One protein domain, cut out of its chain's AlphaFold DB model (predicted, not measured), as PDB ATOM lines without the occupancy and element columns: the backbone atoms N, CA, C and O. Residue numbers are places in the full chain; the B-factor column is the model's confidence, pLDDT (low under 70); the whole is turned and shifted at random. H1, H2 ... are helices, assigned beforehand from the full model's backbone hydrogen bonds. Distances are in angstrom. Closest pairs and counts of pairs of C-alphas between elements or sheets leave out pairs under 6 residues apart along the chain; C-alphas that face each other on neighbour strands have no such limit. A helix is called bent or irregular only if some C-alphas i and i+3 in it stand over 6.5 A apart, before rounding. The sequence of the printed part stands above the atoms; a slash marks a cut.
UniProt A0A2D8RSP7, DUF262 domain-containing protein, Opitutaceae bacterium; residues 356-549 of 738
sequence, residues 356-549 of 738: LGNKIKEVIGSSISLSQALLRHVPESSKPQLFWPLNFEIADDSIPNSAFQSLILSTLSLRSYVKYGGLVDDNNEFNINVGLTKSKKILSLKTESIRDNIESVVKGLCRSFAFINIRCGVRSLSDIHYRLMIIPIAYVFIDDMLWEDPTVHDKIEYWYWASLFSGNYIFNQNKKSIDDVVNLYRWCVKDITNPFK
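What this domain is: This is residues 356 to 549 of the 738 residues of the protein "DUF262 domain-containing protein" of Opitutaceae bacterium (UniProt A0A2D8RSP7). The long, kinked helix H7 crosses the short core helix H8 on one side, and H4, H11 and H10 stand round the other sides of H8. H1 and H3 cover the side of H7 away from H8, while the small H5 and H6 pack on H4. The printed part has 194 residues with eleven named helices, H1 to H11 in chain order, and no named strand; its class is all helix. It is compact, with a radius of gyration of the C-alphas of 15.9 A, and rounded, spanning 48 by 41 by 31 A.

How they stand to each other: H7, residues 447 to 470, is the hub, touching five other helices, and has a kink of 40 degrees near residue 454. Its residues 457 to 465 alone touch H8, residues 483 to 492, only just about perpendicular at 71 degrees; the closest C-alphas, of Gly 460 and Ala 490, are 4.6 A apart. H4, residues 402 to 417, touches H7 at a steep tilt of 56 degrees, opposite ways, closest at the C-alphas of Ser 416 and Ser 449, 5.8 A. H1, residues 356 to 365, touches residues 451 to 462 of H7 alone, closest at the C-alphas of Val 363 and Lys 459, 6.9 A. H3, residues 389 to 392, touches H7, closest at the C-alphas of Pro 389 and Cys 462, 5.8 A. H8, H10, residues 502 to 517, and H11, residues 525 to 541, form an up and down bundle, each running against the one before. H8 and H11 touch at a shallow tilt of 24 degrees, closest at the C-alphas of Pro 488 and Val 533, 4.2 A. H10 and H11 are a helical hairpin, closest at the C-alphas of Val 504 and Cys 540, 5.5 A. H2, residues 374 to 377, only just touches H7 and H10, with 3 pairs of C-alphas within 8 A each; its closest are Leu 374 to Phe 467, 6.8 A, and Leu 374 to His 505, 6.2 A. H5, residues 434 to 437, and H6, residues 439 to 442, touch H4, closest at the C-alphas of Ser 410 and Thr 437, 4.9 A, and of Ser 413 and Ile 442, 5.6 A. H9, residues 496 to 499, touches no helix but is near H7. Every O i to N i+4 pair is within hydrogen-bond range in H1, H4, H10 and H11, against 17 of 20 in H7 and 3 of 6 in H8; H2, H3, H5, H6 and H9 are too short for such a pair.

Where its parts are: H7 runs 35.0 A from C-alpha 447 at (2.098, 32.535, 36.067) to C-alpha 470 at (-26.880, 13.034, 38.102). H4 is 22.5 A long, H10 22.8 A and H11 23.6 A, ending at C-alpha 541 at (-24.828, 30.976, 24.682). H2 and H7 are irregular: C-alphas 374 and 377 are 7.7 A apart, and C-alphas 452 and 455 are 7.6 A apart.

The domain as a whole: The C-alphas of Ser 381 and Asn 427, the two farthest apart, are 49.4 A apart. The printed part has no cut. The links H2 to H3, H4 to H5 and H7 to H8 are long. The mean pLDDT of the printed part is 92.8, and no printed residue is under 70.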
ATOM      1  N   LEU A 356      -0.402  26.517  44.063       85.56
ATOM      2  CA  LEU A 356      -1.392  25.998  43.124       85.56
ATOM      3  C   LEU A 356      -1.967  24.659  43.592       85.56
ATOM      4  O   LEU A 356      -3.151  24.410  43.389       85.56
ATOM      5  N   GLY A 357      -1.127  23.808  44.191       85.12
ATOM      6  CA  GLY A 357      -1.518  22.480  44.654       85.12
ATOM      7  C   GLY A 357      -2.621  22.575  45.695       85.12
ATOM      8  O   GLY A 357      -3.702  22.036  45.472       85.12
ATOM      9  N   ASN A 358      -2.391  23.339  46.764       83.19
ATOM     10  CA  ASN A 358      -3.370  23.517  47.833       83.19
ATOM     11  C   ASN A 358      -4.661  24.176  47.367       83.19
ATOM     12  O   ASN A 358      -5.722  23.688  47.721       83.19
ATOM     13  N   LYS A 359      -4.609  25.168  46.476       88.75
ATOM     14  CA  LYS A 359      -5.835  25.741  45.892       88.75
ATOM     15  C   LYS A 359      -6.673  24.699  45.164       88.75
ATOM     16  O   LYS A 359      -7.892  24.684  45.277       88.75
ATOM     17  N   ILE A 360      -6.028  23.797  44.428       92.62
ATOM     18  CA  ILE A 360      -6.738  22.691  43.784       92.62
ATOM     19  C   ILE A 360      -7.300  21.734  44.846       92.62
ATOM     20  O   ILE A 360      -8.459  21.342  44.714       92.62
ATOM     21  N   LYS A 361      -6.523  21.393  45.892       89.81
ATOM     22  CA  LYS A 361      -6.965  20.536  47.012       89.81
ATOM     23  C   LYS A 361      -8.184  21.122  47.737       89.81
ATOM     24  O   LYS A 361      -9.154  20.405  47.951       89.81
ATOM     25  N   GLU A 362      -8.167  22.413  48.048       89.88
ATOM     26  CA  GLU A 362      -9.262  23.142  48.699       89.88
ATOM     27  C   GLU A 362     -10.551  23.074  47.872       89.88
ATOM     28  O   GLU A 362     -11.615  22.741  48.400       89.88
ATOM     29  N   VAL A 363     -10.459  23.317  46.558       93.38
ATOM     30  CA  VAL A 363     -11.628  23.283  45.667       93.38
ATOM     31  C   VAL A 363     -12.213  21.874  45.565       93.38
ATOM     32  O   VAL A 363     -13.432  21.726  45.613       93.38
ATOM     33  N   ILE A 364     -11.387  20.829  45.430       94.44
ATOM     34  CA  ILE A 364     -11.902  19.452  45.301       94.44
ATOM     35  C   ILE A 364     -12.330  18.832  46.630       94.44
ATOM     36  O   ILE A 364     -13.211  17.974  46.628       94.44
ATOM     37  N   GLY A 365     -11.721  19.248  47.742       91.06
ATOM     38  CA  GLY A 365     -12.071  18.810  49.093       91.06
ATOM     39  C   GLY A 365     -13.378  19.417  49.606       91.06
ATOM     40  O   GLY A 365     -13.956  18.907  50.561       91.06
ATOM     41  N   SER A 366     -13.872  20.469  48.950       90.81
ATOM     42  CA  SER A 366     -15.114  21.150  49.311       90.81
ATOM     43  C   SER A 366     -16.326  20.587  48.562       90.81
ATOM     44  O   SER A 366     -16.256  20.264  47.375       90.81
ATOM     45  N   SER A 367     -17.476  20.511  49.236       91.25
ATOM     46  CA  SER A 367     -18.746  20.164  48.590       91.25
ATOM     47  C   SER A 367     -19.226  21.267  47.648       91.25
ATOM     48  O   SER A 367     -19.098  22.454  47.949       91.25
ATOM     49  N   ILE A 368     -19.881  20.877  46.561       90.88
ATOM     50  CA  ILE A 368     -20.488  21.776  45.580       90.88
ATOM     51  C   ILE A 368     -21.995  21.852  45.810       90.88
ATOM     52  O   ILE A 368     -22.664  20.825  45.941       90.88
ATOM     53  N   SER A 369     -22.521  23.078  45.802       89.50
ATOM     54  CA  SER A 369     -23.963  23.331  45.764       89.50
ATOM     55  C   SER A 369     -24.535  22.955  44.397       89.50
ATOM     56  O   SER A 369     -24.030  23.388  43.355       89.50
ATOM     57  N   LEU A 370     -25.584  22.137  44.400       92.94
ATOM     58  CA  LEU A 370     -26.215  21.641  43.184       92.94
ATOM     59  C   LEU A 370     -27.269  22.624  42.671       92.94
ATOM     60  O   LEU A 370     -28.151  23.048  43.416       92.94
ATOM     61  N   SER A 371     -27.198  22.948  41.378       93.19
ATOM     62  CA  SER A 371     -28.207  23.787  40.731       93.19
ATOM     63  C   SER A 371     -29.568  23.087  40.698       93.19
ATOM     64  O   SER A 371     -29.661  21.891  40.409       93.19
ATOM     65  N   GLN A 372     -30.652  23.839  40.907       93.75
ATOM     66  CA  GLN A 372     -32.006  23.315  40.686       93.75
ATOM     67  C   GLN A 372     -32.249  22.951  39.216       93.75
ATOM     68  O   GLN A 372     -33.003  22.019  38.937       93.75
ATOM     69  N   ALA A 373     -31.568  23.629  38.286       94.00
ATOM     70  CA  ALA A 373     -31.601  23.315  36.864       94.00
ATOM     71  C   ALA A 373     -31.094  21.893  36.582       94.00
ATOM     72  O   ALA A 373     -31.739  21.127  35.863       94.00
ATOM     73  N   LEU A 374     -29.991  21.504  37.229       95.88
ATOM     74  CA  LEU A 374     -29.447  20.151  37.144       95.88
ATOM     75  C   LEU A 374     -30.443  19.109  37.672       95.88
ATOM     76  O   LEU A 374     -30.649  18.063  37.058       95.88
ATOM     77  N   LEU A 375     -31.080  19.406  38.805       94.94
ATOM     78  CA  LEU A 375     -31.960  18.484  39.525       94.94
ATOM     79  C   LEU A 375     -33.382  18.389  38.954       94.94
ATOM     80  O   LEU A 375     -34.190  17.633  39.492       94.94
ATOM     81  N   ARG A 376     -33.701  19.126  37.882       90.69
ATOM     82  CA  ARG A 376     -35.057  19.257  37.323       90.69
ATOM     83  C   ARG A 376     -35.758  17.921  37.051       90.69
ATOM     84  O   ARG A 376     -36.952  17.811  37.307       90.69
ATOM     85  N   HIS A 377     -35.020  16.918  36.573       86.50
ATOM     86  CA  HIS A 377     -35.562  15.595  36.213       86.50
ATOM     87  C   HIS A 377     -35.430  14.553  37.334       86.50
ATOM     88  O   HIS A 377     -35.827  13.399  37.171       86.50
ATOM     89  N   VAL A 378     -34.884  14.940  38.490       90.75
ATOM     90  CA  VAL A 378     -34.719  14.053  39.643       90.75
ATOM     91  C   VAL A 378     -35.970  14.124  40.526       90.75
ATOM     92  O   VAL A 378     -36.367  15.224  40.921       90.75
ATOM     93  N   PRO A 379     -36.584  12.984  40.904       89.12
ATOM     94  CA  PRO A 379     -37.720  12.981  41.824       89.12
ATOM     95  C   PRO A 379     -37.387  13.699  43.137       89.12
ATOM     96  O   PRO A 379     -36.341  13.428  43.724       89.12
ATOM     97  N   GLU A 380     -38.290  14.552  43.639       87.56
ATOM     98  CA  GLU A 380     -38.062  15.357  44.857       87.56
ATOM     99  C   GLU A 380     -37.592  14.518  46.054       87.56
ATOM    100  O   GLU A 380     -36.656  14.892  46.754       87.56
ATOM    101  N   SER A 381     -38.168  13.327  46.247       85.06
ATOM    102  CA  SER A 381     -37.798  12.399  47.327       85.06
ATOM    103  C   SER A 381     -36.390  11.802  47.203       85.06
ATOM    104  O   SER A 381     -35.960  11.057  48.080       85.06
ATOM    105  N   SER A 382     -35.706  12.024  46.083       86.12
ATOM    106  CA  SER A 382     -34.428  11.397  45.741       86.12
ATOM    107  C   SER A 382     -33.328  12.402  45.411       86.12
ATOM    108  O   SER A 382     -32.197  11.973  45.178       86.12
ATOM    109  N   LYS A 383     -33.622  13.709  45.407       90.25
ATOM    110  CA  LYS A 383     -32.638  14.751  45.099       90.25
ATOM    111  C   LYS A 383     -31.447  14.695  46.071       90.25
ATOM    112  O   LYS A 383     -31.665  14.700  47.285       90.25
ATOM    113  N   PRO A 384     -30.198  14.642  45.569       89.75
ATOM    114  CA  PRO A 384     -29.018  14.810  46.410       89.75
ATOM    115  C   PRO A 384     -28.956  16.235  46.969       89.75
ATOM    116  O   PRO A 384     -29.420  17.179  46.326       89.75
ATOM    117  N   GLN A 385     -28.372  16.389  48.159       82.62
ATOM    118  CA  GLN A 385     -28.212  17.707  48.784       82.62
ATOM    119  C   GLN A 385     -26.913  18.381  48.351       82.62
ATOM    120  O   GLN A 385     -26.901  19.570  48.040       82.62
ATOM    121  N   LEU A 386     -25.824  17.614  48.327       89.25
ATOM    122  CA  LEU A 386     -24.484  18.088  48.011       89.25
ATOM    123  C   LEU A 386     -23.825  17.159  46.993       89.25
ATOM    124  O   LEU A 386     -24.246  16.019  46.786       89.25
ATOM    125  N   PHE A 387     -22.768  17.656  46.360       92.00
ATOM    126  CA  PHE A 387     -21.854  16.834  45.579       92.00
ATOM    127  C   PHE A 387     -20.427  17.018  46.078       92.00
ATOM    128  O   PHE A 387     -19.907  18.130  46.066       92.00
ATOM    129  N   TRP A 388     -19.786  15.928  46.494       92.19
ATOM    130  CA  TRP A 388     -18.380  15.919  46.897       92.19
ATOM    131  C   TRP A 388     -17.513  15.436  45.729       92.19
ATOM    132  O   TRP A 388     -17.612  14.263  45.360       92.19
ATOM    133  N   PRO A 389     -16.647  16.284  45.144       93.81
ATOM    134  CA  PRO A 389     -15.831  15.904  43.990       93.81
ATOM    135  C   PRO A 389     -14.932  14.686  44.235       93.81
ATOM    136  O   PRO A 389     -14.778  13.848  43.344       93.81
ATOM    137  N   LEU A 390     -14.373  14.547  45.443       91.62
ATOM    138  CA  LEU A 390     -13.493  13.428  45.805       91.62
ATOM    139  C   LEU A 390     -14.170  12.052  45.708       91.62
ATOM    140  O   LEU A 390     -13.500  11.072  45.383       91.62
ATOM    141  N   ASN A 391     -15.494  11.982  45.867       89.62
ATOM    142  CA  ASN A 391     -16.256  10.733  45.744       89.62
ATOM    143  C   ASN A 391     -16.299  10.193  44.309       89.62
ATOM    144  O   ASN A 391     -16.676   9.048  44.073       89.62
ATOM    145  N   PHE A 392     -15.866  10.997  43.339       92.06
ATOM    146  CA  PHE A 392     -15.797  10.623  41.935       92.06
ATOM    147  C   PHE A 392     -14.442  10.019  41.525       92.06
ATOM    148  O   PHE A 392     -14.157   9.897  40.332       92.06
ATOM    149  N   GLU A 393     -13.601   9.637  42.497       92.00
ATOM    150  CA  GLU A 393     -12.286   9.004  42.280       92.00
ATOM    151  C   GLU A 393     -11.342   9.880  41.432       92.00
ATOM    152  O   GLU A 393     -10.619   9.405  40.555       92.00
ATOM    153  N   ILE A 394     -11.370  11.197  41.657       93.62
ATOM    154  CA  ILE A 394     -10.546  12.175  40.918       93.62
ATOM    155  C   ILE A 394      -9.165  12.393  41.548       93.62
ATOM    156  O   ILE A 394      -8.307  13.047  40.948       93.62
ATOM    157  N   ALA A 395      -8.949  11.853  42.746       90.19
ATOM    158  CA  ALA A 395      -7.765  12.088  43.549       90.19
ATOM    159  C   ALA A 395      -7.414  10.890  44.445       90.19
ATOM    160  O   ALA A 395      -8.304  10.158  44.869       90.19
ATOM    161  N   ASP A 396      -6.123  10.736  44.743       79.94
ATOM    162  CA  ASP A 396      -5.580   9.808  45.740       79.94
ATOM    163  C   ASP A 396      -5.073  10.636  46.932       79.94
ATOM    164  O   ASP A 396      -4.312  11.574  46.721       79.94
ATOM    165  N   ASP A 397      -5.500  10.334  48.163       72.00
ATOM    166  CA  ASP A 397      -5.124  11.074  49.387       72.00
ATOM    167  C   ASP A 397      -5.397  12.604  49.321       72.00
ATOM    168  O   ASP A 397      -4.729  13.387  49.984       72.00
ATOM    169  N   SER A 398      -6.418  13.030  48.558       78.69
ATOM    170  CA  SER A 398      -6.768  14.432  48.211       78.69
ATOM    171  C   SER A 398      -5.924  15.078  47.108       78.69
ATOM    172  O   SER A 398      -5.974  16.293  46.914       78.69
ATOM    173  N   ILE A 399      -5.182  14.284  46.332       80.81
ATOM    174  CA  ILE A 399      -4.341  14.785  45.243       80.81
ATOM    175  C   ILE A 399      -4.823  14.354  43.879       80.81
ATOM    176  O   ILE A 399      -4.956  13.154  43.646       80.81
ATOM    177  N   PRO A 400      -5.033  15.311  42.947       91.75
ATOM    178  CA  PRO A 400      -5.478  15.018  41.596       91.75
ATOM    179  C   PRO A 400      -4.702  13.863  40.973       91.75
ATOM    180  O   PRO A 400      -3.481  13.941  40.816       91.75
ATOM    181  N   ASN A 401      -5.408  12.809  40.575       90.75
ATOM    182  CA  ASN A 401      -4.788  11.707  39.857       90.75
ATOM    183  C   ASN A 401      -4.461  12.117  38.411       90.75
ATOM    184  O   ASN A 401      -4.926  13.136  37.900       90.75
ATOM    185  N   SER A 402      -3.666  11.304  37.711       90.56
ATOM    186  CA  SER A 402      -3.185  11.632  36.355       90.56
ATOM    187  C   SER A 402      -4.296  11.938  35.335       90.56
ATOM    188  O   SER A 402      -4.112  12.775  34.443       90.56
ATOM    189  N   ALA A 403      -5.461  11.293  35.464       94.25
ATOM    190  CA  ALA A 403      -6.596  11.529  34.581       94.25
ATOM    191  C   ALA A 403      -7.203  12.914  34.837       94.25
ATOM    192  O   ALA A 403      -7.420  13.669  33.887       94.25
ATOM    193  N   PHE A 404      -7.406  13.279  36.104       96.81
ATOM    194  CA  PHE A 404      -7.931  14.591  36.469       96.81
ATOM    195  C   PHE A 404      -6.927  15.723  36.193       96.81
ATOM    196  O   PHE A 404      -7.300  16.735  35.601       96.81
ATOM    197  N   GLN A 405      -5.636  15.516  36.478       95.62
ATOM    198  CA  GLN A 405      -4.557  16.447  36.114       95.62
ATOM    199  C   GLN A 405      -4.581  16.795  34.618       95.62
ATOM    200  O   GLN A 405      -4.484  17.962  34.245       95.62
ATOM    201  N   SER A 406      -4.770  15.799  33.749       95.88
ATOM    202  CA  SER A 406      -4.834  16.010  32.294       95.88
ATOM    203  C   SER A 406      -6.028  16.878  31.869       95.88
ATOM    204  O   SER A 406      -5.908  17.694  30.948       95.88
ATOM    205  N   LEU A 407      -7.172  16.734  32.552       97.88
ATOM    206  CA  LEU A 407      -8.366  17.555  32.327       97.88
ATOM    207  C   LEU A 407      -8.160  18.998  32.806       97.88
ATOM    208  O   LEU A 407      -8.509  19.925  32.068       97.88
ATOM    209  N   ILE A 408      -7.541  19.191  33.980       97.81
ATOM    210  CA  ILE A 408      -7.158  20.515  34.499       97.81
ATOM    211  C   ILE A 408      -6.256  21.220  33.490       97.81
ATOM    212  O   ILE A 408      -6.581  22.316  33.043       97.81
ATOM    213  N   LEU A 409      -5.158  20.581  33.081       97.00
ATOM    214  CA  LEU A 409      -4.176  21.169  32.167       97.00
ATOM    215  C   LEU A 409      -4.789  21.583  30.827       97.00
ATOM    216  O   LEU A 409      -4.534  22.685  30.339       97.00
ATOM    217  N   SER A 410      -5.600  20.706  30.234       96.62
ATOM    218  CA  SER A 410      -6.220  20.966  28.934       96.62
ATOM    219  C   SER A 410      -7.208  22.127  29.020       96.62
ATOM    220  O   SER A 410      -7.127  23.063  28.225       96.62
ATOM    221  N   THR A 411      -8.094  22.106  30.017       97.31
ATOM    222  CA  THR A 411      -9.132  23.134  30.198       97.31
ATOM    223  C   THR A 411      -8.515  24.480  30.588       97.31
ATOM    224  O   THR A 411      -8.885  25.510  30.025       97.31
ATOM    225  N   LEU A 412      -7.506  24.472  31.467       97.00
ATOM    226  CA  LEU A 412      -6.751  25.663  31.863       97.00
ATOM    227  C   LEU A 412      -6.027  26.294  30.677       97.00
ATOM    228  O   LEU A 412      -6.066  27.513  30.523       97.00
ATOM    229  N   SER A 413      -5.387  25.485  29.830       96.19
ATOM    230  CA  SER A 413      -4.691  25.990  28.646       96.19
ATOM    231  C   SER A 413      -5.653  26.660  27.668       96.19
ATOM    232  O   SER A 413      -5.394  27.779  27.223       96.19
ATOM    233  N   LEU A 414      -6.801  26.030  27.387       95.19
ATOM    234  CA  LEU A 414      -7.834  26.622  26.531       95.19
ATOM    235  C   LEU A 414      -8.345  27.946  27.106       95.19
ATOM    236  O   LEU A 414      -8.392  28.945  26.392       95.19
ATOM    237  N   ARG A 415      -8.661  27.967  28.405       94.38
ATOM    238  CA  ARG A 415      -9.136  29.161  29.114       94.38
ATOM    239  C   ARG A 415      -8.096  30.287  29.171       94.38
ATOM    240  O   ARG A 415      -8.465  31.454  29.171       94.38
ATOM    241  N   SER A 416      -6.812  29.942  29.220       94.44
ATOM    242  CA  SER A 416      -5.714  30.908  29.329       94.44
ATOM    243  C   SER A 416      -5.324  31.532  27.988       94.44
ATOM    244  O   SER A 416      -4.977  32.707  27.933       94.44
ATOM    245  N   TYR A 417      -5.352  30.758  26.899       93.44
ATOM    246  CA  TYR A 417      -5.001  31.267  25.568       93.44
ATOM    247  C   TYR A 417      -6.153  31.970  24.863       93.44
ATOM    248  O   TYR A 417      -5.906  32.802  23.992       93.44
ATOM    249  N   VAL A 418      -7.393  31.637  25.219       91.06
ATOM    250  CA  VAL A 418      -8.583  32.202  24.593       91.06
ATOM    251  C   VAL A 418      -9.492  32.770  25.667       91.06
ATOM    252  O   VAL A 418      -9.982  32.040  26.532       91.06
ATOM    253  N   LYS A 419      -9.718  34.090  25.593       87.56
ATOM    254  CA  LYS A 419     -10.656  34.797  26.471       87.56
ATOM    255  C   LYS A 419     -11.992  34.064  26.455       87.56
ATOM    256  O   LYS A 419     -12.463  33.659  25.394       87.56
ATOM    257  N   TYR A 420     -12.612  33.925  27.622       88.38
ATOM    258  CA  TYR A 420     -13.895  33.246  27.728       88.38
ATOM    259  C   TYR A 420     -14.927  33.789  26.748       88.38
ATOM    260  O   TYR A 420     -15.090  35.003  26.621       88.38
ATOM    261  N   GLY A 421     -15.579  32.877  26.034       86.00
ATOM    262  CA  GLY A 421     -16.536  33.197  24.980       86.00
ATOM    263  C   GLY A 421     -15.937  33.691  23.660       86.00
ATOM    264  O   GLY A 421     -16.619  33.640  22.639       86.00
ATOM    265  N   GLY A 422     -14.653  34.060  23.622       88.88
ATOM    266  CA  GLY A 422     -13.902  34.451  22.420       88.88
ATOM    267  C   GLY A 422     -13.433  33.270  21.563       88.88
ATOM    268  O   GLY A 422     -12.338  33.300  21.008       88.88
ATOM    269  N   LEU A 423     -14.230  32.202  21.493       87.94
ATOM    270  CA  LEU A 423     -13.855  30.925  20.869       87.94
ATOM    271  C   LEU A 423     -13.769  30.976  19.339       87.94
ATOM    272  O   LEU A 423     -13.205  30.064  18.734       87.94
ATOM    273  N   VAL A 424     -14.310  32.030  18.728       86.88
ATOM    274  CA  VAL A 424     -14.232  32.288  17.289       86.88
ATOM    275  C   VAL A 424     -13.725  33.698  17.017       86.88
ATOM    276  O   VAL A 424     -13.950  34.588  17.842       86.88
ATOM    277  N   ASP A 425     -13.023  33.886  15.903       85.75
ATOM    278  CA  ASP A 425     -12.625  35.208  15.416       85.75
ATOM    279  C   ASP A 425     -13.781  35.936  14.708       85.75
ATOM    280  O   ASP A 425     -14.906  35.431  14.610       85.75
ATOM    281  N   ASP A 426     -13.490  37.137  14.206       86.56
ATOM    282  CA  ASP A 426     -14.439  37.969  13.461       86.56
ATOM    283  C   ASP A 426     -14.919  37.304  12.154       86.56
ATOM    284  O   ASP A 426     -15.998  37.625  11.659       86.56
ATOM    285  N   ASN A 427     -14.164  36.331  11.626       85.69
ATOM    286  CA  ASN A 427     -14.514  35.535  10.445       85.69
ATOM    287  C   ASN A 427     -15.259  34.236  10.797       85.69
ATOM    288  O   ASN A 427     -15.545  33.429   9.910       85.69
ATOM    289  N   ASN A 428     -15.615  34.034  12.072       80.25
ATOM    290  CA  ASN A 428     -16.283  32.841  12.589       80.25
ATOM    291  C   ASN A 428     -15.428  31.551  12.496       80.25
ATOM    292  O   ASN A 428     -15.973  30.446  12.586       80.25
ATOM    293  N   GLU A 429     -14.103  31.678  12.375       84.75
ATOM    294  CA  GLU A 429     -13.137  30.577  12.454       84.75
ATOM    295  C   GLU A 429     -12.736  30.287  13.908       84.75
ATOM    296  O   GLU A 429     -12.817  31.150  14.778       84.75
ATOM    297  N   PHE A 430     -12.329  29.050  14.212       87.50
ATOM    298  CA  PHE A 430     -12.010  28.647  15.586       87.50
ATOM    299  C   PHE A 430     -10.681  29.256  16.054       87.50
ATOM    300  O   PHE A 430      -9.616  28.916  15.542       87.50
ATOM    301  N   ASN A 431     -10.728  30.054  17.124       88.75
ATOM    302  CA  ASN A 431      -9.528  30.588  17.789       88.75
ATOM    303  C   ASN A 431      -8.772  29.531  18.608       88.75
ATOM    304  O   ASN A 431      -7.647  29.759  19.056       88.75
ATOM    305  N   ILE A 432      -9.390  28.372  18.830       90.69
ATOM    306  CA  ILE A 432      -8.801  27.245  19.549       90.69
ATOM    307  C   ILE A 432      -8.433  26.113  18.593       90.69
ATOM    308  O   ILE A 432      -9.097  25.863  17.593       90.69
ATOM    309  N   ASN A 433      -7.373  25.378  18.926       91.94
ATOM    310  CA  ASN A 433      -6.958  24.188  18.190       91.94
ATOM    311  C   ASN A 433      -6.312  23.157  19.125       91.94
ATOM    312  O   ASN A 433      -5.910  23.466  20.248       91.94
ATOM    313  N   VAL A 434      -6.149  21.928  18.627       91.00
ATOM    314  CA  VAL A 434      -5.548  20.800  19.366       91.00
ATOM    315  C   VAL A 434      -4.114  21.084  19.835       91.00
ATOM    316  O   VAL A 434      -3.642  20.473  20.789       91.00
ATOM    317  N   GLY A 435      -3.397  22.011  19.196       90.81
ATOM    318  CA  GLY A 435      -2.056  22.419  19.611       90.81
ATOM    319  C   GLY A 435      -2.024  23.094  20.984       90.81
ATOM    320  O   GLY A 435      -1.024  22.964  21.688       90.81
ATOM    321  N   LEU A 436      -3.108  23.764  21.398       92.62
ATOM    322  CA  LEU A 436      -3.187  24.450  22.695       92.62
ATOM    323  C   LEU A 436      -3.179  23.479  23.880       92.62
ATOM    324  O   LEU A 436      -2.683  23.825  24.947       92.62
ATOM    325  N   THR A 437      -3.652  22.246  23.700       90.50
ATOM    326  CA  THR A 437      -3.657  21.217  24.754       90.50
ATOM    327  C   THR A 437      -2.383  20.369  24.770       90.50
ATOM    328  O   THR A 437      -2.291  19.390  25.505       90.50
ATOM    329  N   LYS A 438      -1.370  20.720  23.965       87.81
ATOM    330  CA  LYS A 438      -0.067  20.040  23.963       87.81
ATOM    331  C   LYS A 438       0.863  20.609  25.028       87.81
ATOM    332  O   LYS A 438       0.885  21.817  25.265       87.81
ATOM    333  N   SER A 439       1.726  19.745  25.564       83.06
ATOM    334  CA  SER A 439       2.714  20.046  26.610       83.06
ATOM    335  C   SER A 439       3.482  21.342  26.368       83.06
ATOM    336  O   SER A 439       3.572  22.186  27.251       83.06
ATOM    337  N   LYS A 440       3.978  21.570  25.142       83.88
ATOM    338  CA  LYS A 440       4.723  22.794  24.796       83.88
ATOM    339  C   LYS A 440       3.918  24.073  25.057       83.88
ATOM    340  O   LYS A 440       4.490  25.038  25.547       83.88
ATOM    341  N   LYS A 441       2.622  24.085  24.722       89.31
ATOM    342  CA  LYS A 441       1.745  25.248  24.919       89.31
ATOM    343  C   LYS A 441       1.340  25.403  26.382       89.31
ATOM    344  O   LYS A 441       1.486  26.492  26.926       89.31
ATOM    345  N   ILE A 442       0.953  24.313  27.042       88.88
ATOM    346  CA  ILE A 442       0.664  24.291  28.488       88.88
ATOM    347  C   ILE A 442       1.858  24.841  29.288       88.88
ATOM    348  O   ILE A 442       1.724  25.705  30.154       88.88
ATOM    349  N   LEU A 443       3.071  24.398  28.955       85.06
ATOM    350  CA  LEU A 443       4.294  24.835  29.619       85.06
ATOM    351  C   LEU A 443       4.784  26.230  29.183       85.06
ATOM    352  O   LEU A 443       5.801  26.681  29.698       85.06
ATOM    353  N   SER A 444       4.080  26.929  28.292       87.94
ATOM    354  CA  SER A 444       4.340  28.342  27.979       87.94
ATOM    355  C   SER A 444       3.321  29.305  28.595       87.94
ATOM    356  O   SER A 444       3.378  30.504  28.326       87.94
ATOM    357  N   LEU A 445       2.399  28.803  29.423       89.62
ATOM    358  CA  LEU A 445       1.476  29.642  30.184       89.62
ATOM    359  C   LEU A 445       2.229  30.526  31.187       89.62
ATOM    360  O   LEU A 445       3.146  30.061  31.875       89.62
ATOM    361  N   LYS A 446       1.805  31.793  31.257       89.38
ATOM    362  CA  LYS A 446       2.276  32.785  32.231       89.38
ATOM    363  C   LYS A 446       1.715  32.479  33.622       89.38
ATOM    364  O   LYS A 446       0.592  31.987  33.727       89.38
ATOM    365  N   THR A 447       2.479  32.790  34.669       88.00
ATOM    366  CA  THR A 447       2.098  32.535  36.067       88.00
ATOM    367  C   THR A 447       0.779  33.220  36.414       88.00
ATOM    368  O   THR A 447      -0.110  32.562  36.938       88.00
ATOM    369  N   GLU A 448       0.605  34.487  36.042       89.19
ATOM    370  CA  GLU A 448      -0.611  35.279  36.276       89.19
ATOM    371  C   GLU A 448      -1.834  34.578  35.675       89.19
ATOM    372  O   GLU A 448      -2.776  34.238  36.378       89.19
ATOM    373  N   SER A 449      -1.747  34.200  34.394       91.12
ATOM    374  CA  SER A 449      -2.830  33.503  33.694       91.12
ATOM    375  C   SER A 449      -3.197  32.157  34.327       91.12
ATOM    376  O   SER A 449      -4.356  31.752  34.255       91.12
ATOM    377  N   ILE A 450      -2.233  31.438  34.910       92.56
ATOM    378  CA  ILE A 450      -2.510  30.192  35.636       92.56
ATOM    379  C   ILE A 450      -3.301  30.507  36.909       92.56
ATOM    380  O   ILE A 450      -4.332  29.881  37.152       92.56
ATOM    381  N   ARG A 451      -2.825  31.479  37.698       91.31
ATOM    382  CA  ARG A 451      -3.426  31.865  38.982       91.31
ATOM    383  C   ARG A 451      -4.840  32.421  38.815       91.31
ATOM    384  O   ARG A 451      -5.715  32.043  39.583       91.31
ATOM    385  N   ASP A 452      -5.071  33.220  37.777       92.12
ATOM    386  CA  ASP A 452      -6.360  33.874  37.524       92.12
ATOM    387  C   ASP A 452      -7.459  32.897  37.081       92.12
ATOM    388  O   ASP A 452      -8.645  33.156  37.274       92.12
ATOM    389  N   ASN A 453      -7.091  31.774  36.451       95.06
ATOM    390  CA  ASN A 453      -8.064  30.878  35.820       95.06
ATOM    391  C   ASN A 453      -8.252  29.540  36.547       95.06
ATOM    392  O   ASN A 453      -9.309  28.926  36.379       95.06
ATOM    393  N   ILE A 454      -7.270  29.068  37.325       95.62
ATOM    394  CA  ILE A 454      -7.263  27.702  37.875       95.62
ATOM    395  C   ILE A 454      -8.515  27.365  38.687       95.62
ATOM    396  O   ILE A 454      -9.110  26.316  38.461       95.62
ATOM    397  N   GLU A 455      -8.944  28.249  39.584       95.25
ATOM    398  CA  GLU A 455     -10.055  27.980  40.497       95.25
ATOM    399  C   GLU A 455     -11.363  27.781  39.722       95.25
ATOM    400  O   GLU A 455     -12.033  26.759  39.866       95.25
ATOM    401  N   SER A 456     -11.659  28.697  38.794       96.06
ATOM    402  CA  SER A 456     -12.836  28.611  37.922       96.06
ATOM    403  C   SER A 456     -12.824  27.363  37.029       96.06
ATOM    404  O   SER A 456     -13.862  26.737  36.813       96.06
ATOM    405  N   VAL A 457     -11.644  26.952  36.553       97.94
ATOM    406  CA  VAL A 457     -11.467  25.750  35.729       97.94
ATOM    407  C   VAL A 457     -11.722  24.483  36.542       97.94
ATOM    408  O   VAL A 457     -12.447  23.602  36.081       97.94
ATOM    409  N   VAL A 458     -11.157  24.383  37.747       98.12
ATOM    410  CA  VAL A 458     -11.367  23.228  38.632       98.12
ATOM    411  C   VAL A 458     -12.830  23.163  39.072       98.12
ATOM    412  O   VAL A 458     -13.424  22.087  39.014       98.12
ATOM    413  N   LYS A 459     -13.452  24.302  39.402       97.75
ATOM    414  CA  LYS A 459     -14.892  24.404  39.695       97.75
ATOM    415  C   LYS A 459     -15.746  23.898  38.527       97.75
ATOM    416  O   LYS A 459     -16.621  23.058  38.733       97.75
ATOM    417  N   GLY A 460     -15.466  24.345  37.299       98.19
ATOM    418  CA  GLY A 460     -16.171  23.902  36.089       98.19
ATOM    419  C   GLY A 460     -16.020  22.400  35.819       98.19
ATOM    420  O   GLY A 460     -16.987  21.733  35.452       98.19
ATOM    421  N   LEU A 461     -14.834  21.835  36.069       98.69
ATOM    422  CA  LEU A 461     -14.607  20.388  35.991       98.69
ATOM    423  C   LEU A 461     -15.376  19.613  37.067       98.69
ATOM    424  O   LEU A 461     -15.942  18.562  36.790       98.69
ATOM    425  N   CYS A 462     -15.434  20.113  38.296       98.06
ATOM    426  CA  CYS A 462     -16.182  19.424  39.342       98.06
ATOM    427  C   CYS A 462     -17.700  19.485  39.091       98.06
ATOM    428  O   CYS A 462     -18.404  18.499  39.308       98.06
ATOM    429  N   ARG A 463     -18.201  20.598  38.541       98.19
ATOM    430  CA  ARG A 463     -19.585  20.724  38.054       98.19
ATOM    431  C   ARG A 463     -19.909  19.760  36.920       98.19
ATOM    432  O   ARG A 463     -20.997  19.192  36.905       98.19
ATOM    433  N   SER A 464     -18.982  19.533  35.988       98.50
ATOM    434  CA  SER A 464     -19.208  18.557  34.918       98.50
ATOM    435  C   SER A 464     -19.287  17.123  35.448       98.50
ATOM    436  O   SER A 464     -20.093  16.349  34.934       98.50
ATOM    437  N   PHE A 465     -18.550  16.778  36.512       98.00
ATOM    438  CA  PHE A 465     -18.709  15.494  37.207       98.00
ATOM    439  C   PHE A 465     -20.058  15.369  37.922       98.00
ATOM    440  O   PHE A 465     -20.715  14.339  37.787       98.00
ATOM    441  N   ALA A 466     -20.515  16.424  38.606       97.38
ATOM    442  CA  ALA A 466     -21.857  16.453  39.191       97.38
ATOM    443  C   ALA A 466     -22.940  16.252  38.117       97.38
ATOM    444  O   ALA A 466     -23.858  15.450  38.297       97.38
ATOM    445  N   PHE A 467     -22.789  16.919  36.970       98.25
ATOM    446  CA  PHE A 467     -23.698  16.800  35.836       98.25
ATOM    447  C   PHE A 467     -23.800  15.366  35.313       98.25
ATOM    448  O   PHE A 467     -24.885  14.788  35.306       98.25
ATOM    449  N   ILE A 468     -22.680  14.755  34.920       98.12
ATOM    450  CA  ILE A 468     -22.700  13.401  34.343       98.12
ATOM    451  C   ILE A 468     -23.068  12.327  35.372       98.12
ATOM    452  O   ILE A 468     -23.535  11.255  34.994       98.12
ATOM    453  N   ASN A 469     -22.861  12.585  36.665       96.88
ATOM    454  CA  ASN A 469     -23.323  11.683  37.708       96.88
ATOM    455  C   ASN A 469     -24.849  11.689  37.779       96.88
ATOM    456  O   ASN A 469     -25.471  10.634  37.701       96.88
ATOM    457  N   ILE A 470     -25.446  12.876  37.863       96.06
ATOM    458  CA  ILE A 470     -26.880  13.034  38.102       96.06
ATOM    459  C   ILE A 470     -27.707  12.788  36.836       96.06
ATOM    460  O   ILE A 470     -28.710  12.083  36.902       96.06
ATOM    461  N   ARG A 471     -27.288  13.338  35.691       96.56
ATOM    462  CA  ARG A 471     -28.032  13.277  34.418       96.56
ATOM    463  C   ARG A 471     -27.606  12.106  33.541       96.56
ATOM    464  O   ARG A 471     -28.422  11.561  32.815       96.56
ATOM    465  N   CYS A 472     -26.345  11.677  33.636       97.56
ATOM    466  CA  CYS A 472     -25.791  10.669  32.725       97.56
ATOM    467  C   CYS A 472     -25.461   9.317  33.376       97.56
ATOM    468  O   CYS A 472     -24.915   8.444  32.707       97.56
ATOM    469  N   GLY A 473     -25.757   9.118  34.664       96.44
ATOM    470  CA  GLY A 473     -25.561   7.825  35.327       96.44
ATOM    471  C   GLY A 473     -24.100   7.373  35.455       96.44
ATOM    472  O   GLY A 473     -23.830   6.178  35.571       96.44
ATOM    473  N   VAL A 474     -23.132   8.292  35.426       97.19
ATOM    474  CA  VAL A 474     -21.704   7.966  35.603       97.19
ATOM    475  C   VAL A 474     -21.367   7.907  37.094       97.19
ATOM    476  O   VAL A 474     -21.709   8.825  37.832       97.19
ATOM    477  N   ARG A 475     -20.684   6.862  37.573       93.81
ATOM    478  CA  ARG A 475     -20.451   6.669  39.022       93.81
ATOM    479  C   ARG A 475     -19.086   7.173  39.492       93.81
ATOM    480  O   ARG A 475     -18.945   7.519  40.658       93.81
ATOM    481  N   SER A 476     -18.101   7.213  38.600       93.94
ATOM    482  CA  SER A 476     -16.729   7.626  38.899       93.94
ATOM    483  C   SER A 476     -15.982   8.074  37.638       93.94
ATOM    484  O   SER A 476     -16.411   7.823  36.507       93.94
ATOM    485  N   LEU A 477     -14.809   8.690  37.808       94.56
ATOM    486  CA  LEU A 477     -13.931   9.065  36.695       94.56
ATOM    487  C   LEU A 477     -13.416   7.845  35.908       94.56
ATOM    488  O   LEU A 477     -13.120   7.942  34.710       94.56
ATOM    489  N   SER A 478     -13.302   6.692  36.570       91.19
ATOM    490  CA  SER A 478     -12.857   5.435  35.967       91.19
ATOM    491  C   SER A 478     -13.898   4.836  35.007       91.19
ATOM    492  O   SER A 478     -13.501   4.217  34.017       91.19
ATOM    493  N   ASP A 479     -15.191   5.118  35.208       92.44
ATOM    494  CA  ASP A 479     -16.291   4.691  34.326       92.44
ATOM    495  C   ASP A 479     -16.348   5.448  32.984       92.44
ATOM    496  O   ASP A 479     -16.990   4.994  32.031       92.44
ATOM    497  N   ILE A 480     -15.696   6.611  32.869       94.12
ATOM    498  CA  ILE A 480     -15.752   7.426  31.650       94.12
ATOM    499  C   ILE A 480     -14.766   6.892  30.613       94.12
ATOM    500  O   ILE A 480     -13.556   7.121  30.704       94.12
ATOM    501  N   HIS A 481     -15.289   6.264  29.560       93.31
ATOM    502  CA  HIS A 481     -14.456   5.777  28.462       93.31
ATOM    503  C   HIS A 481     -13.834   6.924  27.643       93.31
ATOM    504  O   HIS A 481     -12.620   6.966  27.443       93.31
ATOM    505  N   TYR A 482     -14.644   7.898  27.212       95.38
ATOM    506  CA  TYR A 482     -14.192   9.051  26.422       95.38
ATOM    507  C   TYR A 482     -13.981  10.290  27.298       95.38
ATOM    508  O   TYR A 482     -14.743  11.253  27.242       95.38
ATOM    509  N   ARG A 483     -12.917  10.293  28.109       95.62
ATOM    510  CA  ARG A 483     -12.644  11.367  29.091       95.62
ATOM    511  C   ARG A 483     -12.571  12.774  28.489       95.62
ATOM    512  O   ARG A 483     -12.885  13.743  29.168       95.62
ATOM    513  N   LEU A 484     -12.207  12.913  27.212       96.50
ATOM    514  CA  LEU A 484     -12.166  14.218  26.539       96.50
ATOM    515  C   LEU A 484     -13.554  14.851  26.322       96.50
ATOM    516  O   LEU A 484     -13.620  16.038  26.008       96.50
ATOM    517  N   MET A 485     -14.652  14.111  26.520       97.88
ATOM    518  CA  MET A 485     -16.007  14.680  26.567       97.88
ATOM    519  C   MET A 485     -16.233  15.564  27.802       97.88
ATOM    520  O   MET A 485     -17.135  16.390  27.808       97.88
ATOM    521  N   ILE A 486     -15.395  15.455  28.833       98.50
ATOM    522  CA  ILE A 486     -15.517  16.290  30.033       98.50
ATOM    523  C   ILE A 486     -15.119  17.746  29.758       98.50
ATOM    524  O   ILE A 486     -15.685  18.651  30.362       98.50
ATOM    525  N   ILE A 487     -14.189  17.987  28.826       98.25
ATOM    526  CA  ILE A 487     -13.652  19.330  28.550       98.25
ATOM    527  C   ILE A 487     -14.735  20.282  27.991       98.25
ATOM    528  O   ILE A 487     -14.865  21.372  28.549       98.25
ATOM    529  N   PRO A 488     -15.543  19.917  26.968       98.44
ATOM    530  CA  PRO A 488     -16.657  20.753  26.507       98.44
ATOM    531  C   PRO A 488     -17.650  21.116  27.615       98.44
ATOM    532  O   PRO A 488     -17.983  22.289  27.765       98.44
ATOM    533  N   ILE A 489     -18.069  20.133  28.421       98.69
ATOM    534  CA  ILE A 489     -19.015  20.345  29.529       98.69
ATOM    535  C   ILE A 489     -18.411  21.306  30.559       98.69
ATOM    536  O   ILE A 489     -19.031  22.295  30.943       98.69
ATOM    537  N   ALA A 490     -17.175  21.030  30.981       98.44
ATOM    538  CA  ALA A 490     -16.486  21.828  31.982       98.44
ATOM    539  C   ALA A 490     -16.298  23.272  31.522       98.44
ATOM    540  O   ALA A 490     -16.499  24.180  32.320       98.44
ATOM    541  N   TYR A 491     -15.962  23.498  30.247       97.88
ATOM    542  CA  TYR A 491     -15.788  24.843  29.705       97.88
ATOM    543  C   TYR A 491     -17.081  25.671  29.781       97.88
ATOM    544  O   TYR A 491     -17.032  26.854  30.119       97.88
ATOM    545  N   VAL A 492     -18.240  25.058  29.515       97.94
ATOM    546  CA  VAL A 492     -19.546  25.719  29.678       97.94
ATOM    547  C   VAL A 492     -19.804  26.043  31.151       97.94
ATOM    548  O   VAL A 492     -20.086  27.190  31.481       97.94
ATOM    549  N   PHE A 493     -19.604  25.082  32.054       98.00
ATOM    550  CA  PHE A 493     -19.885  25.245  33.488       98.00
ATOM    551  C   PHE A 493     -18.837  26.030  34.296       98.00
ATOM    552  O   PHE A 493     -18.964  26.139  35.522       98.00
ATOM    553  N   ILE A 494     -17.830  26.613  33.636       96.56
ATOM    554  CA  ILE A 494     -17.002  27.668  34.240       96.56
ATOM    555  C   ILE A 494     -17.874  28.879  34.619       96.56
ATOM    556  O   ILE A 494     -17.593  29.531  35.623       96.56
ATOM    557  N   ASP A 495     -18.917  29.177  33.841       95.94
ATOM    558  CA  ASP A 495     -19.825  30.299  34.091       95.94
ATOM    559  C   ASP A 495     -20.959  29.899  35.044       95.94
ATOM    560  O   ASP A 495     -21.650  28.898  34.843       95.94
ATOM    561  N   ASP A 496     -21.140  30.696  36.097       96.44
ATOM    562  CA  ASP A 496     -22.165  30.477  37.114       96.44
ATOM    563  C   ASP A 496     -23.585  30.672  36.560       96.44
ATOM    564  O   ASP A 496     -24.484  29.943  36.961       96.44
ATOM    565  N   MET A 497     -23.791  31.583  35.605       96.75
ATOM    566  CA  MET A 497     -25.103  31.789  34.983       96.75
ATOM    567  C   MET A 497     -25.499  30.585  34.130       96.75
ATOM    568  O   MET A 497     -26.631  30.121  34.214       96.75
ATOM    569  N   LEU A 498     -24.558  30.037  33.354       96.69
ATOM    570  CA  LEU A 498     -24.813  28.853  32.523       96.69
ATOM    571  C   LEU A 498     -25.010  27.589  33.367       96.69
ATOM    572  O   LEU A 498     -25.739  26.688  32.966       96.69
ATOM    573  N   TRP A 499     -24.377  27.513  34.541       97.00
ATOM    574  CA  TRP A 499     -24.611  26.435  35.502       97.00
ATOM    575  C   TRP A 499     -26.034  26.442  36.076       97.00
ATOM    576  O   TRP A 499     -26.566  25.372  36.365       97.00
ATOM    577  N   GLU A 500     -26.654  27.612  36.225       97.38
ATOM    578  CA  GLU A 500     -28.013  27.748  36.767       97.38
ATOM    579  C   GLU A 500     -29.121  27.705  35.697       97.38
ATOM    580  O   GLU A 500     -30.304  27.749  36.035       97.38
ATOM    581  N   ASP A 501     -28.771  27.588  34.412       95.81
ATOM    582  CA  ASP A 501     -29.732  27.611  33.307       95.81
ATOM    583  C   ASP A 501     -30.223  26.193  32.931       95.81
ATOM    584  O   ASP A 501     -29.442  25.385  32.418       95.81
ATOM    585  N   PRO A 502     -31.519  25.861  33.109       95.00
ATOM    586  CA  PRO A 502     -32.061  24.539  32.774       95.00
ATOM    587  C   PRO A 502     -31.921  24.167  31.297       95.00
ATOM    588  O   PRO A 502     -31.683  22.999  30.993       95.00
ATOM    589  N   THR A 503     -31.997  25.136  30.384       93.81
ATOM    590  CA  THR A 503     -31.860  24.878  28.944       93.81
ATOM    591  C   THR A 503     -30.435  24.463  28.587       93.81
ATOM    592  O   THR A 503     -30.228  23.633  27.701       93.81
ATOM    593  N   VAL A 504     -29.437  24.986  29.307       96.38
ATOM    594  CA  VAL A 504     -28.031  24.600  29.142       96.38
ATOM    595  C   VAL A 504     -27.826  23.146  29.563       96.38
ATOM    596  O   VAL A 504     -27.174  22.397  28.834       96.38
ATOM    597  N   HIS A 505     -28.417  22.712  30.682       97.50
ATOM    598  CA  HIS A 505     -28.360  21.306  31.109       97.50
ATOM    599  C   HIS A 505     -29.002  20.370  30.078       97.50
ATOM    600  O   HIS A 505     -28.385  19.368  29.715       97.50
ATOM    601  N   ASP A 506     -30.180  20.724  29.553       96.12
ATOM    602  CA  ASP A 506     -30.884  19.924  28.538       96.12
ATOM    603  C   ASP A 506     -30.066  19.826  27.224       96.12
ATOM    604  O   ASP A 506     -29.885  18.736  26.670       96.12
ATOM    605  N   LYS A 507     -29.453  20.931  26.767       97.06
ATOM    606  CA  LYS A 507     -28.554  20.957  25.591       97.06
ATOM    607  C   LYS A 507     -27.298  20.102  25.784       97.06
ATOM    608  O   LYS A 507     -26.891  19.379  24.869       97.06
ATOM    609  N   ILE A 508     -26.665  20.177  26.954       98.06
ATOM    610  CA  ILE A 508     -25.469  19.379  27.263       98.06
ATOM    611  C   ILE A 508     -25.822  17.892  27.321       98.06
ATOM    612  O   ILE A 508     -25.063  17.072  26.802       98.06
ATOM    613  N   GLU A 509     -26.967  17.531  27.902       98.12
ATOM    614  CA  GLU A 509     -27.418  16.139  27.970       98.12
ATOM    615  C   GLU A 509     -27.702  15.576  26.577       98.12
ATOM    616  O   GLU A 509     -27.212  14.496  26.229       98.12
ATOM    617  N   TYR A 510     -28.394  16.352  25.737       97.88
ATOM    618  CA  TYR A 510     -28.616  15.997  24.341       97.88
ATOM    619  C   TYR A 510     -27.286  15.739  23.628       97.88
ATOM    620  O   TYR A 510     -27.097  14.706  22.978       97.88
ATOM    621  N   TRP A 511     -26.337  16.671  23.763       98.06
ATOM    622  CA  TRP A 511     -25.014  16.535  23.165       98.06
ATOM    623  C   TRP A 511     -24.287  15.290  23.679       98.06
ATOM    624  O   TRP A 511     -23.687  14.572  22.875       98.06
ATOM    625  N   TYR A 512     -24.353  15.006  24.981       98.38
ATOM    626  CA  TYR A 512     -23.686  13.864  25.596       98.38
ATOM    627  C   TYR A 512     -24.188  12.546  24.999       98.38
ATOM    628  O   TYR A 512     -23.392  11.785  24.437       98.38
ATOM    629  N   TRP A 513     -25.503  12.309  25.029       98.00
ATOM    630  CA  TRP A 513     -26.096  11.071  24.520       98.00
ATOM    631  C   TRP A 513     -25.947  10.927  23.009       98.00
ATOM    632  O   TRP A 513     -25.538   9.864  22.531       98.00
ATOM    633  N   ALA A 514     -26.192  11.999  22.248       97.56
ATOM    634  CA  ALA A 514     -26.028  11.975  20.799       97.56
ATOM    635  C   ALA A 514     -24.570  11.693  20.408       97.56
ATOM    636  O   ALA A 514     -24.320  10.954  19.458       97.56
ATOM    637  N   SER A 515     -23.590  12.236  21.133       97.38
ATOM    638  CA  SER A 515     -22.162  12.025  20.848       97.38
ATOM    639  C   SER A 515     -21.672  10.641  21.251       97.38
ATOM    640  O   SER A 515     -20.870  10.051  20.523       97.38
ATOM    641  N   LEU A 516     -22.151  10.126  22.384       96.81
ATOM    642  CA  LEU A 516     -21.765   8.818  22.894       96.81
ATOM    643  C   LEU A 516     -22.334   7.700  22.014       96.81
ATOM    644  O   LEU A 516     -21.570   6.895  21.487       96.81
ATOM    645  N   PHE A 517     -23.649   7.688  21.771       97.69
ATOM    646  CA  PHE A 517     -24.314   6.600  21.041       97.69
ATOM    647  C   PHE A 517     -24.196   6.673  19.514       97.69
ATOM    648  O   PHE A 517     -24.510   5.695  18.837       97.69
ATOM    649  N   SER A 518     -23.723   7.786  18.950       96.38
ATOM    650  CA  SER A 518     -23.352   7.849  17.525       96.38
ATOM    651  C   SER A 518     -21.937   7.344  17.242       96.38
ATOM    652  O   SER A 518     -21.502   7.392  16.094       96.38
ATOM    653  N   GLY A 519     -21.180   6.929  18.267       94.62
ATOM    654  CA  GLY A 519     -19.778   6.555  18.090       94.62
ATOM    655  C   GLY A 519     -18.873   7.745  17.755       94.62
ATOM    656  O   GLY A 519     -17.740   7.574  17.296       94.62
ATOM    657  N   ASN A 520     -19.331   8.984  17.988       94.75
ATOM    658  CA  ASN A 520     -18.607  10.161  17.526       94.75
ATOM    659  C   ASN A 520     -17.210  10.249  18.149       94.75
ATOM    660  O   ASN A 520     -16.316  10.757  17.501       94.75
ATOM    661  N   TYR A 521     -16.948   9.702  19.334       95.06
ATOM    662  CA  TYR A 521     -15.619   9.749  19.956       95.06
ATOM    663  C   TYR A 521     -14.717   8.527  19.682       95.06
ATOM    664  O   TYR A 521     -13.653   8.415  20.282       95.06
ATOM    665  N   ILE A 522     -15.041   7.632  18.742       93.06
ATOM    666  CA  ILE A 522     -14.161   6.478  18.440       93.06
ATOM    667  C   ILE A 522     -12.803   6.942  17.895       93.06
ATOM    668  O   ILE A 522     -11.749   6.549  18.394       93.06
ATOM    669  N   PHE A 523     -12.827   7.850  16.919       90.75
ATOM    670  CA  PHE A 523     -11.634   8.365  16.241       90.75
ATOM    671  C   PHE A 523     -11.456   9.868  16.459       90.75
ATOM    672  O   PHE A 523     -12.439  10.591  16.627       90.75
ATOM    673  N   ASN A 524     -10.219  10.368  16.368       92.50
ATOM    674  CA  ASN A 524      -9.891  11.804  16.402       92.50
ATOM    675  C   ASN A 524     -10.416  12.558  17.642       92.50
ATOM    676  O   ASN A 524     -10.771  13.734  17.553       92.50
ATOM    677  N   GLN A 525     -10.429  11.899  18.805       94.44
ATOM    678  CA  GLN A 525     -11.027  12.409  20.047       94.44
ATOM    679  C   GLN A 525     -10.551  13.812  20.442       94.44
ATOM    680  O   GLN A 525     -11.362  14.639  20.843       94.44
ATOM    681  N   ASN A 526      -9.253  14.106  20.289       94.00
ATOM    682  CA  ASN A 526      -8.703  15.429  20.597       94.00
ATOM    683  C   ASN A 526      -9.333  16.524  19.732       94.00
ATOM    684  O   ASN A 526      -9.791  17.527  20.263       94.00
ATOM    685  N   LYS A 527      -9.379  16.324  18.408       95.00
ATOM    686  CA  LYS A 527      -9.981  17.297  17.491       95.00
ATOM    687  C   LYS A 527     -11.466  17.474  17.797       95.00
ATOM    688  O   LYS A 527     -11.905  18.597  17.983       95.00
ATOM    689  N   LYS A 528     -12.197  16.369  17.953       96.19
ATOM    690  CA  LYS A 528     -13.637  16.395  18.242       96.19
ATOM    691  C   LYS A 528     -13.963  17.085  19.562       96.19
ATOM    692  O   LYS A 528     -14.897  17.863  19.610       96.19
ATOM    693  N   SER A 529     -13.167  16.849  20.604       97.19
ATOM    694  CA  SER A 529     -13.305  17.551  21.882       97.19
ATOM    695  C   SER A 529     -13.119  19.059  21.729       97.19
ATOM    696  O   SER A 529     -13.953  19.813  22.212       97.19
ATOM    697  N   ILE A 530     -12.089  19.511  21.004       95.69
ATOM    698  CA  ILE A 530     -11.879  20.945  20.748       95.69
ATOM    699  C   ILE A 530     -13.016  21.539  19.913       95.69
ATOM    700  O   ILE A 530     -13.549  22.584  20.277       95.69
ATOM    701  N   ASP A 531     -13.432  20.864  18.844       95.50
ATOM    702  CA  ASP A 531     -14.552  21.322  18.019       95.50
ATOM    703  C   ASP A 531     -15.845  21.416  18.853       95.50
ATOM    704  O   ASP A 531     -16.621  22.363  18.717       95.50
ATOM    705  N   ASP A 532     -16.061  20.470  19.769       97.31
ATOM    706  CA  ASP A 532     -17.225  20.442  20.650       97.31
ATOM    707  C   ASP A 532     -17.167  21.501  21.754       97.31
ATOM    708  O   ASP A 532     -18.217  22.029  22.097       97.31
ATOM    709  N   VAL A 533     -15.985  21.897  22.249       97.25
ATOM    710  CA  VAL A 533     -15.856  23.075  23.134       97.25
ATOM    711  C   VAL A 533     -16.458  24.305  22.451       97.25
ATOM    712  O   VAL A 533     -17.239  25.023  23.071       97.25
ATOM    713  N   VAL A 534     -16.144  24.532  21.170       95.06
ATOM    714  CA  VAL A 534     -16.674  25.683  20.421       95.06
ATOM    715  C   VAL A 534     -18.165  25.535  20.153       95.06
ATOM    716  O   VAL A 534     -18.941  26.440  20.464       95.06
ATOM    717  N   ASN A 535     -18.575  24.414  19.561       95.62
ATOM    718  CA  ASN A 535     -19.950  24.234  19.097       95.62
ATOM    719  C   ASN A 535     -20.948  24.152  20.256       95.62
ATOM    720  O   ASN A 535     -22.016  24.755  20.170       95.62
ATOM    721  N   LEU A 536     -20.596  23.464  21.348       96.44
ATOM    722  CA  LEU A 536     -21.467  23.338  22.515       96.44
ATOM    723  C   LEU A 536     -21.599  24.673  23.242       96.44
ATOM    724  O   LEU A 536     -22.717  25.114  23.486       96.44
ATOM    725  N   TYR A 537     -20.485  25.366  23.498       95.69
ATOM    726  CA  TYR A 537     -20.531  26.692  24.117       95.69
ATOM    727  C   TYR A 537     -21.377  27.665  23.295       95.69
ATOM    728  O   TYR A 537     -22.236  28.361  23.832       95.69
ATOM    729  N   ARG A 538     -21.182  27.685  21.970       93.62
ATOM    730  CA  ARG A 538     -21.997  28.517  21.084       93.62
ATOM    731  C   ARG A 538     -23.465  28.141  21.133       93.62
ATOM    732  O   ARG A 538     -24.264  29.052  21.110       93.62
ATOM    733  N   TRP A 539     -23.823  26.865  21.191       94.62
ATOM    734  CA  TRP A 539     -25.228  26.462  21.249       94.62
ATOM    735  C   TRP A 539     -25.888  26.796  22.593       94.62
ATOM    736  O   TRP A 539     -27.078  27.106  22.643       94.62
ATOM    737  N   CYS A 540     -25.116  26.782  23.680       94.12
ATOM    738  CA  CYS A 540     -25.588  27.196  24.997       94.12
ATOM    739  C   CYS A 540     -25.757  28.718  25.111       94.12
ATOM    740  O   CYS A 540     -26.696  29.163  25.754       94.12
ATOM    741  N   VAL A 541     -24.877  29.510  24.487       90.81
ATOM    742  CA  VAL A 541     -24.828  30.976  24.682       90.81
ATOM    743  C   VAL A 541     -25.436  31.769  23.527       90.81
ATOM    744  O   VAL A 541     -26.017  32.831  23.732       90.81
ATOM    745  N   LYS A 542     -25.260  31.300  22.293       79.62
ATOM    746  CA  LYS A 542     -25.814  31.916  21.088       79.62
ATOM    747  C   LYS A 542     -27.057  31.124  20.703       79.62
ATOM    748  O   LYS A 542     -27.016  29.898  20.645       79.62
ATOM    749  N   ASP A 543     -28.145  31.824  20.418       74.75
ATOM    750  CA  ASP A 543     -29.372  31.204  19.924       74.75
ATOM    751  C   ASP A 543     -29.172  30.729  18.472       74.75
ATOM    752  O   ASP A 543     -29.468  31.426  17.502       74.75
ATOM    753  N   ILE A 544     -28.499  29.586  18.323       86.19
ATOM    754  CA  ILE A 544     -28.169  28.959  17.043       86.19
ATOM    755  C   ILE A 544     -28.882  27.618  16.914       86.19
ATOM    756  O   ILE A 544     -29.116  26.915  17.897       86.19
ATOM    757  N   THR A 545     -29.148  27.214  15.671       89.19
ATOM    758  CA  THR A 545     -29.660  25.876  15.369       89.19
ATOM    759  C   THR A 545     -28.738  24.796  15.939       89.19
ATOM    760  O   THR A 545     -27.516  24.906  15.838       89.19
ATOM    761  N   ASN A 546     -29.334  23.733  16.489       92.38
ATOM    762  CA  ASN A 546     -28.625  22.602  17.089       92.38
ATOM    763  C   ASN A 546     -27.539  22.033  16.144       92.38
ATOM    764  O   ASN A 546     -27.872  21.348  15.167       92.38
ATOM    765  N   PRO A 547     -26.240  22.240  16.446       93.81
ATOM    766  CA  PRO A 547     -25.151  21.815  15.570       93.81
ATOM    767  C   PRO A 547     -24.909  20.298  15.621       93.81
ATOM    768  O   PRO A 547     -24.147  19.759  14.820       93.81
ATOM    769  N   PHE A 548     -25.558  19.586  16.544       95.38
ATOM    770  CA  PHE A 548     -25.372  18.159  16.794       95.38
ATOM    771  C   PHE A 548     -26.513  17.292  16.253       95.38
ATOM    772  O   PHE A 548     -26.501  16.077  16.452       95.38
ATOM    773  N   LYS A 549     -27.478  17.870  15.523       93.06
ATOM    774  CA  LYS A 549     -28.604  17.132  14.918       93.06
ATOM    775  C   LYS A 549     -28.152  15.930  14.076       93.06
ATOM    776  O   LYS A 549     -28.700  14.844  14.215       93.06
TER     777      LYS A 549